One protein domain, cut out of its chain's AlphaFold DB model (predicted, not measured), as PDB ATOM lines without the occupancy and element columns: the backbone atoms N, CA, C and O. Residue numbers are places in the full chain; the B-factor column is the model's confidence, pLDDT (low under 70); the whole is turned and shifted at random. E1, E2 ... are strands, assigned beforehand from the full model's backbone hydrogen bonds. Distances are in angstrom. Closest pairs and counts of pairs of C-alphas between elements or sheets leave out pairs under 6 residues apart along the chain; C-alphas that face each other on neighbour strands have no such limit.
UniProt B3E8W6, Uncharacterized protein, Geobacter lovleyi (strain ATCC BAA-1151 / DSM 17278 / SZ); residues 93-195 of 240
ATOM      1  N   PHE A  93     165.021 221.994 208.956       89.44
ATOM      2  CA  PHE A  93     164.613 222.461 207.640       89.44
ATOM      3  C   PHE A  93     165.076 221.447 206.585       89.44
ATOM      4  O   PHE A  93     166.274 221.238 206.405       89.44
ATOM      5  N   SER A  94     164.125 220.812 205.896       89.31
ATOM      6  CA  SER A  94     164.401 219.763 204.909       89.31
ATOM      7  C   SER A  94     163.873 220.146 203.533       89.31
ATOM      8  O   SER A  94     162.756 220.642 203.398       89.31
ATOM      9  N   LEU A  95     164.676 219.872 202.506       90.56
ATOM     10  CA  LEU A  95     164.321 220.039 201.101       90.56
ATOM     11  C   LEU A  95     164.349 218.669 200.425       90.56
ATOM     12  O   LEU A  95     165.320 217.930 200.570       90.56
ATOM     13  N   TYR A  96     163.300 218.355 199.670       91.31
ATOM     14  CA  TYR A  96     163.189 217.102 198.933       91.31
ATOM     15  C   TYR A  96     162.858 217.391 197.475       91.31
ATOM     16  O   TYR A  96     161.994 218.217 197.173       91.31
ATOM     17  N   ARG A  97     163.522 216.671 196.573       88.31
ATOM     18  CA  ARG A  97     163.227 216.673 195.144       88.31
ATOM     19  C   ARG A  97     162.974 215.246 194.692       88.31
ATOM     20  O   ARG A  97     163.790 214.372 194.953       88.31
ATOM     21  N   ASN A  98     161.912 215.072 193.915       85.12
ATOM     22  CA  ASN A  98     161.706 213.904 193.070       85.12
ATOM     23  C   ASN A  98     161.709 214.356 191.611       85.12
ATOM     24  O   ASN A  98     161.233 215.451 191.302       85.12
ATOM     25  N   ASN A  99     162.239 213.528 190.711       88.75
ATOM     26  CA  ASN A  99     162.063 213.766 189.283       88.75
ATOM     27  C   ASN A  99     160.674 213.272 188.832       88.75
ATOM     28  O   ASN A  99     159.916 212.672 189.603       88.75
ATOM     29  N   SER A 100     160.318 213.562 187.578       92.31
ATOM     30  CA  SER A 100     159.031 213.158 186.997       92.31
ATOM     31  C   SER A 100     158.778 211.658 187.176       92.31
ATOM     32  O   SER A 100     159.690 210.847 187.021       92.31
ATOM     33  N   GLY A 101     157.547 211.295 187.538       89.94
ATOM     34  CA  GLY A 101     157.154 209.901 187.760       89.94
ATOM     35  C   GLY A 101     157.823 209.228 188.965       89.94
ATOM     36  O   GLY A 101     157.849 208.005 189.021       89.94
ATOM     37  N   GLY A 102     158.390 209.996 189.905       89.38
ATOM     38  CA  GLY A 102     159.125 209.441 191.046       89.38
ATOM     39  C   GLY A 102     160.519 208.928 190.680       89.38
ATOM     40  O   GLY A 102     161.128 208.203 191.464       89.38
ATOM     41  N   ALA A 103     161.026 209.293 189.498       92.31
ATOM     42  CA  ALA A 103     162.373 208.937 189.087       92.31
ATOM     43  C   ALA A 103     163.418 209.503 190.063       92.31
ATOM     44  O   ALA A 103     163.256 210.584 190.643       92.31
ATOM     45  N   LEU A 104     164.513 208.762 190.206       94.31
ATOM     46  CA  LEU A 104     165.641 209.177 191.024       94.31
ATOM     47  C   LEU A 104     166.416 210.336 190.351       94.31
ATOM     48  O   LEU A 104     166.384 210.481 189.123       94.31
ATOM     49  N   PRO A 105     167.097 211.188 191.137       96.25
ATOM     50  CA  PRO A 105     168.008 212.217 190.637       96.25
ATOM     51  C   PRO A 105     169.124 211.680 189.728       96.25
ATOM     52  O   PRO A 105     169.776 210.679 190.029       96.25
ATOM     53  N   ASN A 106     169.387 212.398 188.634       95.69
ATOM     54  CA  ASN A 106     170.536 212.185 187.755       95.69
ATOM     55  C   ASN A 106     171.776 212.932 188.267       95.69
ATOM     56  O   ASN A 106     171.688 213.826 189.108       95.69
ATOM     57  N   ALA A 107     172.943 212.629 187.693       95.69
ATOM     58  CA  ALA A 107     174.165 213.376 187.978       95.69
ATOM     59  C   ALA A 107     173.969 214.885 187.734       95.69
ATOM     60  O   ALA A 107     173.517 215.299 186.666       95.69
ATOM     61  N   ASN A 108     174.366 215.702 188.709       95.06
ATOM     62  CA  ASN A 108     174.213 217.157 188.753       95.06
ATOM     63  C   ASN A 108     172.778 217.697 188.864       95.06
ATOM     64  O   ASN A 108     172.610 218.920 188.788       95.06
ATOM     65  N   ASP A 109     171.767 216.862 189.116       96.00
ATOM     66  CA  ASP A 109     170.450 217.369 189.501       96.00
ATOM     67  C   ASP A 109     170.544 218.131 190.832       96.00
ATOM     68  O   ASP A 109     171.121 217.652 191.809       96.00
ATOM     69  N   ALA A 110     169.985 219.343 190.875       95.75
ATOM     70  CA  ALA A 110     169.888 220.127 192.104       95.75
ATOM     71  C   ALA A 110     168.797 219.553 193.012       95.75
ATOM     72  O   ALA A 110     167.637 219.516 192.612       95.75
ATOM     73  N   LEU A 111     169.164 219.141 194.222       95.50
ATOM     74  CA  LEU A 111     168.263 218.577 195.233       95.50
ATOM     75  C   LEU A 111     167.592 219.678 196.066       95.50
ATOM     76  O   LEU A 111     166.460 219.531 196.511       95.50
ATOM     77  N   GLY A 112     168.295 220.794 196.241       96.00
ATOM     78  CA  GLY A 112     167.842 221.982 196.950       96.00
ATOM     79  C   GLY A 112     168.937 223.045 196.942       96.00
ATOM     80  O   GLY A 112     170.089 222.752 196.608       96.00
ATOM     81  N   TYR A 113     168.589 224.286 197.276       95.31
ATOM     82  CA  TYR A 113     169.576 225.355 197.376       95.31
ATOM     83  C   TYR A 113     169.148 226.480 198.314       95.31
ATOM     84  O   TYR A 113     167.961 226.753 198.484       95.31
ATOM     85  N   PHE A 114     170.149 227.162 198.859       95.19
ATOM     86  CA  PHE A 114     170.022 228.462 199.502       95.19
ATOM     87  C   PHE A 114     170.611 229.524 198.593       95.19
ATOM     88  O   PHE A 114     171.643 229.314 197.953       95.19
ATOM     89  N   ASN A 115     169.945 230.665 198.535       93.44
ATOM     90  CA  ASN A 115     170.289 231.739 197.629       93.44
ATOM     91  C   ASN A 115     170.360 233.053 198.397       93.44
ATOM     92  O   ASN A 115     169.460 233.379 199.169       93.44
ATOM     93  N   PHE A 116     171.432 233.793 198.160       94.06
ATOM     94  CA  PHE A 116     171.752 235.047 198.813       94.06
ATOM     95  C   PHE A 116     171.910 236.113 197.733       94.06
ATOM     96  O   PHE A 116     172.740 235.997 196.822       94.06
ATOM     97  N   GLY A 117     171.093 237.154 197.811       91.12
ATOM     98  CA  GLY A 117     170.993 238.155 196.763       91.12
ATOM     99  C   GLY A 117     170.332 239.439 197.234       91.12
ATOM    100  O   GLY A 117     170.041 239.611 198.415       91.12
ATOM    101  N   SER A 118     170.109 240.343 196.288       89.69
ATOM    102  CA  SER A 118     169.403 241.608 196.501       89.69
ATOM    103  C   SER A 118     168.507 241.916 195.304       89.69
ATOM    104  O   SER A 118     168.665 241.311 194.245       89.69
ATOM    105  N   ILE A 119     167.579 242.857 195.451       87.94
ATOM    106  CA  ILE A 119     166.804 243.390 194.331       87.94
ATOM    107  C   ILE A 119     167.577 244.580 193.753       87.94
ATOM    108  O   ILE A 119     167.754 245.595 194.424       87.94
ATOM    109  N   ILE A 120     168.045 244.463 192.510       84.50
ATOM    110  CA  ILE A 120     168.771 245.519 191.792       84.50
ATOM    111  C   ILE A 120     167.894 245.966 190.627       84.50
ATOM    112  O   ILE A 120     167.560 245.162 189.759       84.50
ATOM    113  N   SER A 121     167.499 247.240 190.622       88.50
ATOM    114  CA  SER A 121     166.639 247.819 189.578       88.50
ATOM    115  C   SER A 121     165.341 247.027 189.342       88.50
ATOM    116  O   SER A 121     164.920 246.832 188.207       88.50
ATOM    117  N   GLY A 122     164.722 246.535 190.422       86.19
ATOM    118  CA  GLY A 122     163.468 245.772 190.374       86.19
ATOM    119  C   GLY A 122     163.613 244.282 190.040       86.19
ATOM    120  O   GLY A 122     162.615 243.569 190.061       86.19
ATOM    121  N   ALA A 123     164.827 243.786 189.781       84.94
ATOM    122  CA  ALA A 123     165.081 242.374 189.501       84.94
ATOM    123  C   ALA A 123     165.846 241.692 190.642       84.94
ATOM    124  O   ALA A 123     166.780 242.262 191.209       84.94
ATOM    125  N   TYR A 124     165.494 240.442 190.951       85.75
ATOM    126  CA  TYR A 124     166.253 239.616 191.892       85.75
ATOM    127  C   TYR A 124     167.632 239.278 191.313       85.75
ATOM    128  O   TYR A 124     167.749 238.646 190.263       85.75
ATOM    129  N   ALA A 125     168.684 239.683 192.016       87.56
ATOM    130  CA  ALA A 125     170.073 239.433 191.671       87.56
ATOM    131  C   ALA A 125     170.715 238.508 192.709       87.56
ATOM    132  O   ALA A 125     171.074 238.922 193.812       87.56
ATOM    133  N   ASN A 126     170.896 237.253 192.314       88.81
ATOM    134  CA  ASN A 126     171.507 236.203 193.122       88.81
ATOM    135  C   ASN A 126     173.031 236.331 193.047       88.81
ATOM    136  O   ASN A 126     173.593 236.306 191.950       88.81
ATOM    137  N   ARG A 127     173.702 236.510 194.188       88.88
ATOM    138  CA  ARG A 127     175.152 236.778 194.246       88.88
ATOM    139  C   ARG A 127     175.949 235.668 194.908       88.88
ATOM    140  O   ARG A 127     177.119 235.504 194.571       88.88
ATOM    141  N   ALA A 128     175.338 234.896 195.796       93.38
ATOM    142  CA  ALA A 128     175.944 233.701 196.360       93.38
ATOM    143  C   ALA A 128     174.897 232.604 196.531       93.38
ATOM    144  O   ALA A 128     173.734 232.892 196.812       93.38
ATOM    145  N   LEU A 129     175.300 231.350 196.339       95.06
ATOM    146  CA  LEU A 129     174.412 230.196 196.434       95.06
ATOM    147  C   LEU A 129     175.111 229.023 197.110       95.06
ATOM    148  O   LEU A 129     176.314 228.818 196.940       95.06
ATOM    149  N   ILE A 130     174.323 228.228 197.826       97.06
ATOM    150  CA  ILE A 130     174.726 226.934 198.372       97.06
ATOM    151  C   ILE A 130     173.771 225.900 197.795       97.06
ATOM    152  O   ILE A 130     172.577 225.947 198.076       97.06
ATOM    153  N   TYR A 131     174.283 224.980 196.990       96.88
ATOM    154  CA  TYR A 131     173.510 223.895 196.394       96.88
ATOM    155  C   TYR A 131     173.795 222.573 197.094       96.88
ATOM    156  O   TYR A 131     174.953 222.254 197.351       96.88
ATOM    157  N   GLY A 132     172.751 221.770 197.294       97.25
ATOM    158  CA  GLY A 132     172.872 220.319 197.392       97.25
ATOM    159  C   GLY A 132     172.551 219.704 196.035       97.25
ATOM    160  O   GLY A 132     171.512 220.021 195.446       97.25
ATOM    161  N   LYS A 133     173.433 218.856 195.506       97.19
ATOM    162  CA  LYS A 133     173.258 218.229 194.187       97.19
ATOM    163  C   LYS A 133     173.570 216.742 194.240       97.19
ATOM    164  O   LYS A 133     174.405 216.314 195.033       97.19
ATOM    165  N   ALA A 134     172.944 215.968 193.363       96.88
ATOM    166  CA  ALA A 134     173.342 214.587 193.124       96.88
ATOM    167  C   ALA A 134     174.708 214.563 192.417       96.88
ATOM    168  O   ALA A 134     174.906 215.235 191.403       96.88
ATOM    169  N   GLU A 135     175.673 213.815 192.952       95.50
ATOM    170  CA  GLU A 135     177.012 213.702 192.357       95.50
ATOM    171  C   GLU A 135     177.008 212.797 191.130       95.50
ATOM    172  O   GLU A 135     177.676 213.067 190.131       95.50
ATOM    173  N   LYS A 136     176.222 211.727 191.206       94.81
ATOM    174  CA  LYS A 136     176.043 210.725 190.158       94.81
ATOM    175  C   LYS A 136     174.560 210.395 190.036       94.81
ATOM    176  O   LYS A 136     173.753 210.879 190.825       94.81
ATOM    177  N   LEU A 137     174.219 209.569 189.051       94.56
ATOM    178  CA  LEU A 137     172.902 208.948 188.994       94.56
ATOM    179  C   LEU A 137     172.656 208.171 190.290       94.56
ATOM    180  O   LEU A 137     173.461 207.313 190.650       94.56
ATOM    181  N   TRP A 138     171.557 208.477 190.970       95.00
ATOM    182  CA  TRP A 138     171.092 207.681 192.096       95.00
ATOM    183  C   TRP A 138     170.482 206.388 191.562       95.00
ATOM    184  O   TRP A 138     169.597 206.418 190.707       95.00
ATOM    185  N   THR A 139     170.967 205.253 192.055       94.44
ATOM    186  CA  THR A 139     170.507 203.927 191.609       94.44
ATOM    187  C   THR A 139     169.575 203.268 192.624       94.44
ATOM    188  O   THR A 139     168.777 202.405 192.267       94.44
ATOM    189  N   SER A 140     169.656 203.681 193.893       91.69
ATOM    190  CA  SER A 140     168.862 203.150 195.002       91.69
ATOM    191  C   SER A 140     168.863 204.113 196.196       91.69
ATOM    192  O   SER A 140     169.659 205.049 196.252       91.69
ATOM    193  N   ALA A 141     168.017 203.843 197.198       85.38
ATOM    194  CA  ALA A 141     167.992 204.604 198.453       85.38
ATOM    195  C   ALA A 141     169.311 204.524 199.251       85.38
ATOM    196  O   ALA A 141     169.605 205.412 200.043       85.38
ATOM    197  N   THR A 142     170.105 203.466 199.055       90.56
ATOM    198  CA  THR A 142     171.402 203.271 199.723       90.56
ATOM    199  C   THR A 142     172.588 203.811 198.920       90.56
ATOM    200  O   THR A 142     173.671 203.960 199.475       90.56
ATOM    201  N   ASP A 143     172.396 204.112 197.633       90.88
ATOM    202  CA  ASP A 143     173.412 204.670 196.732       90.88
ATOM    203  C   ASP A 143     172.904 205.984 196.131       90.88
ATOM    204  O   ASP A 143     172.413 206.055 194.999       90.88
ATOM    205  N   SER A 144     172.964 207.025 196.960       94.69
ATOM    206  CA  SER A 144     172.489 208.375 196.652       94.69
ATOM    207  C   SER A 144     173.613 209.406 196.838       94.69
ATOM    208  O   SER A 144     173.494 210.305 197.672       94.69
ATOM    209  N   PRO A 145     174.747 209.282 196.116       95.00
ATOM    210  CA  PRO A 145     175.893 210.160 196.311       95.00
ATOM    211  C   PRO A 145     175.511 211.605 195.981       95.00
ATOM    212  O   PRO A 145     174.923 211.900 194.933       95.00
ATOM    213  N   SER A 146     175.858 212.518 196.880       96.50
ATOM    214  CA  SER A 146     175.533 213.938 196.783       96.50
ATOM    215  C   SER A 146     176.723 214.805 197.164       96.50
ATOM    216  O   SER A 146     177.552 214.391 197.971       96.50
ATOM    217  N   PHE A 147     176.765 216.026 196.643       95.69
ATOM    218  CA  PHE A 147     177.758 217.027 197.010       95.69
ATOM    219  C   PHE A 147     177.103 218.351 197.398       95.69
ATOM    220  O   PHE A 147     176.003 218.681 196.937       95.69
ATOM    221  N   LEU A 148     177.814 219.126 198.217       97.44
ATOM    222  CA  LEU A 148     177.511 220.530 198.465       97.44
ATOM    223  C   LEU A 148     178.385 221.407 197.573       97.44
ATOM    224  O   LEU A 148     179.579 221.156 197.426       97.44
ATOM    225  N   GLN A 149     177.802 222.445 196.985       95.81
ATOM    226  CA  GLN A 149     178.496 223.373 196.095       95.81
ATOM    227  C   GLN A 149     178.210 224.813 196.502       95.81
ATOM    228  O   GLN A 149     177.059 225.238 196.557       95.81
ATOM    229  N   PHE A 150     179.274 225.570 196.732       95.81
ATOM    230  CA  PHE A 150     179.251 226.984 197.066       95.81
ATOM    231  C   PHE A 150     179.623 227.781 195.824       95.81
ATOM    232  O   PHE A 150     180.697 227.593 195.237       95.81
ATOM    233  N   MET A 151     178.731 228.673 195.421       93.56
ATOM    234  CA  MET A 151     178.903 229.494 194.233       93.56
ATOM    235  C   MET A 151     178.832 230.972 194.586       93.56
ATOM    236  O   MET A 151     178.041 231.370 195.440       93.56
ATOM    237  N   THR A 152     179.610 231.791 193.887       92.75
ATOM    238  CA  THR A 152     179.528 233.253 193.966       92.75
ATOM    239  C   THR A 152     179.517 233.868 192.572       92.75
ATOM    240  O   THR A 152     180.046 233.303 191.614       92.75
ATOM    241  N   ASN A 153     178.903 235.040 192.443       88.25
ATOM    242  CA  ASN A 153     179.025 235.892 191.269       88.25
ATOM    243  C   ASN A 153     179.983 237.046 191.616       88.25
ATOM    244  O   ASN A 153     179.586 237.932 192.376       88.25
ATOM    245  N   PRO A 154     181.216 237.069 191.080       75.25
ATOM    246  CA  PRO A 154     182.209 238.093 191.414       75.25
ATOM    247  C   PRO A 154     181.887 239.502 190.869       75.25
ATOM    248  O   PRO A 154     182.677 240.419 191.067       75.25
ATOM    249  N   GLY A 155     180.733 239.707 190.220       69.50
ATOM    250  CA  GLY A 155     180.362 240.971 189.583       69.50
ATOM    251  C   GLY A 155     180.912 241.076 188.158       69.50
ATOM    252  O   GLY A 155     181.946 240.509 187.827       69.50
ATOM    253  N   GLY A 156     180.176 241.753 187.271       63.97
ATOM    254  CA  GLY A 156     180.563 241.944 185.864       63.97
ATOM    255  C   GLY A 156     180.369 240.733 184.938       63.97
ATOM    256  O   GLY A 156     180.461 240.888 183.725       63.97
ATOM    257  N   ILE A 157     180.045 239.551 185.473       60.28
ATOM    258  CA  ILE A 157     179.802 238.322 184.700       60.28
ATOM    259  C   ILE A 157     178.377 237.812 184.952       60.28
ATOM    260  O   ILE A 157     177.867 237.870 186.073       60.28
ATOM    261  N   ALA A 158     177.721 237.290 183.912       65.31
ATOM    262  CA  ALA A 158     176.327 236.838 183.983       65.31
ATOM    263  C   ALA A 158     176.124 235.523 184.766       65.31
ATOM    264  O   ALA A 158     174.989 235.174 185.076       65.31
ATOM    265  N   ALA A 159     177.195 234.795 185.102       80.88
ATOM    266  CA  ALA A 159     177.101 233.457 185.681       80.88
ATOM    267  C   ALA A 159     177.763 233.350 187.060       80.88
ATOM    268  O   ALA A 159     178.806 233.947 187.327       80.88
ATOM    269  N   ASN A 160     177.160 232.533 187.924       87.50
ATOM    270  CA  ASN A 160     177.767 232.110 189.180       87.50
ATOM    271  C   ASN A 160     178.941 231.163 188.895       87.50
ATOM    272  O   ASN A 160     178.829 230.265 188.058       87.50
ATOM    273  N   ARG A 161     180.042 231.322 189.628       88.94
ATOM    274  CA  ARG A 161     181.212 230.440 189.587       88.94
ATOM    275  C   ARG A 161     181.294 229.636 190.879       88.94
ATOM    276  O   ARG A 161     181.032 230.161 191.956       88.94
ATOM    277  N   GLU A 162     181.689 228.372 190.778       91.06
ATOM    278  CA  GLU A 162     182.027 227.566 191.951       91.06
ATOM    279  C   GLU A 162     183.299 228.086 192.628       91.06
ATOM    280  O   GLU A 162     184.353 228.196 191.994       91.06
ATOM    281  N   VAL A 163     183.199 228.363 193.927       90.88
ATOM    282  CA  VAL A 163     184.338 228.734 194.779       90.88
ATOM    283  C   VAL A 163     184.723 227.616 195.732       90.88
ATOM    284  O   VAL A 163     185.899 227.500 196.066       90.88
ATOM    285  N   MET A 164     183.767 226.777 196.135       92.88
ATOM    286  CA  MET A 164     184.020 225.608 196.967       92.88
ATOM    287  C   MET A 164     183.037 224.480 196.636       92.88
ATOM    288  O   MET A 164     181.886 224.734 196.289       92.88
ATOM    289  N   ARG A 165     183.462 223.228 196.782       92.94
ATOM    290  CA  ARG A 165     182.606 222.036 196.733       92.94
ATOM    291  C   ARG A 165     183.025 221.068 197.826       92.94
ATOM    292  O   ARG A 165     184.208 221.024 198.121       92.94
ATOM    293  N   LEU A 166     182.095 220.302 198.385       93.31
ATOM    294  CA  LEU A 166     182.351 219.129 199.224       93.31
ATOM    295  C   LEU A 166     181.660 217.924 198.583       93.31
ATOM    296  O   LEU A 166     180.433 217.923 198.489       93.31
ATOM    297  N   ASP A 167     182.428 216.947 198.106       91.56
ATOM    298  CA  ASP A 167     181.901 215.767 197.414       91.56
ATOM    299  C   ASP A 167     181.411 214.659 198.367       91.56
ATOM    300  O   ASP A 167     181.609 214.723 199.583       91.56
ATOM    301  N   SER A 168     180.772 213.625 197.816       91.94
ATOM    302  CA  SER A 168     180.243 212.484 198.582       91.94
ATOM    303  C   SER A 168     181.322 211.644 199.270       91.94
ATOM    304  O   SER A 168     181.010 210.847 200.154       91.94
ATOM    305  N   LYS A 169     182.595 211.822 198.899       86.25
ATOM    306  CA  LYS A 169     183.750 211.182 199.544       86.25
ATOM    307  C   LYS A 169     184.351 212.055 200.649       86.25
ATOM    308  O   LYS A 169     185.351 211.667 201.248       86.25
ATOM    309  N   GLY A 170     183.771 213.228 200.904       82.62
ATOM    310  CA  GLY A 170     184.260 214.198 201.876       82.62
ATOM    311  C   GLY A 170     185.423 215.056 201.372       82.62
ATOM    312  O   GLY A 170     186.018 215.774 202.172       82.62
ATOM    313  N   THR A 171     185.761 215.017 200.079       78.94
ATOM    314  CA  THR A 171     186.807 215.874 199.502       78.94
ATOM    315  C   THR A 171     186.250 217.268 199.275       78.94
ATOM    316  O   THR A 171     185.232 217.434 198.600       78.94
ATOM    317  N   ALA A 172     186.943 218.285 199.781       85.38
ATOM    318  CA  ALA A 172     186.633 219.662 199.455       85.38
ATOM    319  C   ALA A 172     187.451 220.130 198.244       85.38
ATOM    320  O   ALA A 172     188.628 219.806 198.122       85.38
ATOM    321  N   THR A 173     186.869 220.911 197.337       80.00
ATOM    322  CA  THR A 173     187.610 221.568 196.251       80.00
ATOM    323  C   THR A 173     187.396 223.068 196.289       80.00
ATOM    324  O   THR A 173     186.259 223.484 196.457       80.00
ATOM    325  N   VAL A 174     188.435 223.879 196.093       84.56
ATOM    326  CA  VAL A 174     188.389 225.349 196.105       84.56
ATOM    327  C   VAL A 174     188.762 225.906 194.727       84.56
ATOM    328  O   VAL A 174     189.664 225.398 194.055       84.56
ATOM    329  N   ASN A 175     188.051 226.951 194.293       74.75
ATOM    330  CA  ASN A 175     188.245 227.671 193.026       74.75
ATOM    331  C   ASN A 175     188.241 226.797 191.757       74.75
ATOM    332  O   ASN A 175     188.795 227.189 190.727       74.75
ATOM    333  N   GLY A 176     187.587 225.634 191.810       60.25
ATOM    334  CA  GLY A 176     187.480 224.701 190.686       60.25
ATOM    335  C   GLY A 176     188.743 223.880 190.405       60.25
ATOM    336  O   GLY A 176     188.833 223.301 189.326       60.25
ATOM    337  N   GLY A 177     189.714 223.814 191.330       52.66
ATOM    338  CA  GLY A 177     190.949 223.052 191.082       52.66
ATOM    339  C   GLY A 177     191.753 222.602 192.303       52.66
ATOM    340  O   GLY A 177     192.311 221.506 192.275       52.66
ATOM    341  N   LEU A 178     191.798 223.379 193.391       59.59
ATOM    342  CA  LEU A 178     192.545 222.988 194.594       59.59
ATOM    343  C   LEU A 178     191.741 221.949 195.381       59.59
ATOM    344  O   LEU A 178     190.626 222.255 195.779       59.59
ATOM    345  N   ARG A 179     192.273 220.748 195.628       56.06
ATOM    346  CA  ARG A 179     191.593 219.702 196.419       56.06
ATOM    347  C   ARG A 179     192.150 219.644 197.843       56.06
ATOM    348  O   ARG A 179     193.358 219.544 198.018       56.06
ATOM    349  N   LEU A 180     191.265 219.667 198.832       59.44
ATOM    350  CA  LEU A 180     191.530 219.522 200.260       59.44
ATOM    351  C   LEU A 180     190.853 218.222 200.727       59.44
ATOM    352  O   LEU A 180     189.651 218.051 200.539       59.44
ATOM    353  N   TYR A 181     191.605 217.286 201.304       50.09
ATOM    354  CA  TYR A 181     191.065 216.000 201.763       50.09
ATOM    355  C   TYR A 181     190.772 216.034 203.273       50.09
ATOM    356  O   TYR A 181     191.497 216.707 204.009       50.09
ATOM    357  N   PRO A 182     189.750 215.311 203.766       43.38
ATOM    358  CA  PRO A 182     189.448 215.256 205.190       43.38
ATOM    359  C   PRO A 182     190.533 214.469 205.946       43.38
ATOM    360  O   PRO A 182     191.106 213.504 205.436       43.38
ATOM    361  N   TYR A 183     190.826 214.905 207.170       43.38
ATOM    362  CA  TYR A 183     191.750 214.258 208.103       43.38
ATOM    363  C   TYR A 183     190.983 213.271 209.001       43.38
ATOM    364  O   TYR A 183     189.915 213.610 209.504       43.38
ATOM    365  N   THR A 184     191.501 212.055 209.200       43.16
ATOM    366  CA  THR A 184     190.822 210.982 209.965       43.16
ATOM    367  C   THR A 184     191.640 210.443 211.150       43.16
ATOM    368  O   THR A 184     191.356 209.359 211.653       43.16
ATOM    369  N   GLY A 185     192.640 211.186 211.641       37.81
ATOM    370  CA  GLY A 185     193.489 210.750 212.759       37.81
ATOM    371  C   GLY A 185     193.109 211.349 214.118       37.81
ATOM    372  O   GLY A 185     192.866 212.540 214.257       37.81
ATOM    373  N   THR A 186     193.123 210.554 215.182       37.41
ATOM    374  CA  THR A 186     193.253 211.067 216.554       37.41
ATOM    375  C   THR A 186     194.722 211.406 216.809       37.41
ATOM    376  O   THR A 186     195.488 210.545 217.234       37.41
ATOM    377  N   GLY A 187     195.142 212.635 216.500       33.94
ATOM    378  CA  GLY A 187     196.498 213.111 216.800       33.94
ATOM    379  C   GLY A 187     196.916 214.297 215.938       33.94
ATOM    380  O   GLY A 187     197.566 214.096 214.919       33.94
ATOM    381  N   GLY A 188     196.512 215.500 216.367       33.06
ATOM    382  CA  GLY A 188     196.689 216.806 215.715       33.06
ATOM    383  C   GLY A 188     197.723 216.885 214.585       33.06
ATOM    384  O   GLY A 188     198.920 216.741 214.811       33.06
ATOM    385  N   GLY A 189     197.241 217.151 213.372       35.66
ATOM    386  CA  GLY A 189     198.049 217.440 212.189       35.66
ATOM    387  C   GLY A 189     197.149 217.689 210.977       35.66
ATOM    388  O   GLY A 189     196.095 217.069 210.861       35.66
ATOM    389  N   ASP A 190     197.539 218.631 210.125       39.00
ATOM    390  CA  ASP A 190     196.731 219.252 209.069       39.00
ATOM    391  C   ASP A 190     196.149 218.319 207.977       39.00
ATOM    392  O   ASP A 190     196.552 217.174 207.780       39.00
ATOM    393  N   VAL A 191     195.176 218.891 207.257       43.28
ATOM    394  CA  VAL A 191     194.423 218.457 206.060       43.28
ATOM    395  C   VAL A 191     195.031 217.297 205.232       43.28
ATOM    396  O   VAL A 191     195.855 217.512 204.345       43.28
ATOM    397  N   GLY A 192     194.469 216.090 205.417       40.12
ATOM    398  CA  GLY A 192     194.198 215.110 204.349       40.12
ATOM    399  C   GLY A 192     194.993 213.795 204.320       40.12
ATOM    400  O   GLY A 192     196.182 213.811 204.026       40.12
ATOM    401  N   THR A 193     194.316 212.639 204.450       41.91
ATOM    402  CA  THR A 193     194.848 211.322 204.007       41.91
ATOM    403  C   THR A 193     193.735 210.339 203.607       41.91
ATOM    404  O   THR A 193     193.055 209.771 204.461       41.91
ATOM    405  N   GLY A 194     193.583 210.078 202.304       40.44
ATOM    406  CA  GLY A 194     192.965 208.838 201.818       40.44
ATOM    407  C   GLY A 194     193.943 207.660 201.951       40.44
ATOM    408  O   GLY A 194     195.148 207.868 202.063       40.44
ATOM    409  N   THR A 195     193.445 206.420 201.941       41.09
ATOM    410  CA  THR A 195     194.247 205.195 202.170       41.09
ATOM    411  C   THR A 195     195.274 204.889 201.073       41.09
ATOM    412  O   THR A 195     196.210 204.127 201.299       41.09
TER     413      THR A 195
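What this domain is: This is residues 93 to 195 of the 240 residues of an uncharacterized protein of Geobacter lovleyi (strain ATCC BAA-1151 / DSM 17278 / SZ) (UniProt B3E8W6). The domain is a single twisted sheet of six strands in one layer, with no named helix over it. A long, bent hairpin, E1 and E2, makes one edge, and from E2 onward the strands shorten toward the small E5 and E6 at the other edge, where a loop-like tail, residues 181 to 195, runs off. The printed part has 103 residues, with E1 to E6 following in chain order as an antiparallel meander, each strand the antiparallel neighbour of the one before. The class is all strand, though under half of the residues, 42 of 103, are in named elements. The whole is loose, with a radius of gyration of the C-alphas of 16.6 A and spans of 53 by 39 by 25 A.

Where its parts are: After residues 93 to 109, which hold no named element, E1 takes residues 110 to 120, 25.4 A long, from C-alpha 110 at (169.888, 220.127, 192.104). E2 takes residues 123 to 134, 29.2 A. E3 is residues 146 to 152, 19.9 A, and E4 residues 161 to 166, 14.9 A. E5 is residues 172 to 174 and E6 residues 178 to 180, ending at C-alpha 180 (191.530, 219.522, 200.260).

How they stand to each other: E1 bends by 56 degrees at residue 116 and E2 by 71 degrees at residue 128; in this hairpin N 114 and O 130 are 2.8 A apart. E2 and E3 pair through N 131 and O 149, 2.8 A. E3 and E4 pair through N 150 and O 164, 2.8 A. E4 and E5 pair through N 165 and O 173, 2.8 A. E5 and E6 pair through N 174 and O 178, 2.7 A. The edge strands E1 and E6 are apart.

The domain as a whole: The C-alphas of Gly 122 and Gly 187, the two farthest apart, are 53.4 A apart. The printed part has no cut, and the link from E2 to E3, 11 residues, is long. Mean pLDDT of the printed part is 81.0; residues 155 to 158 and 176 to 195 are under 70.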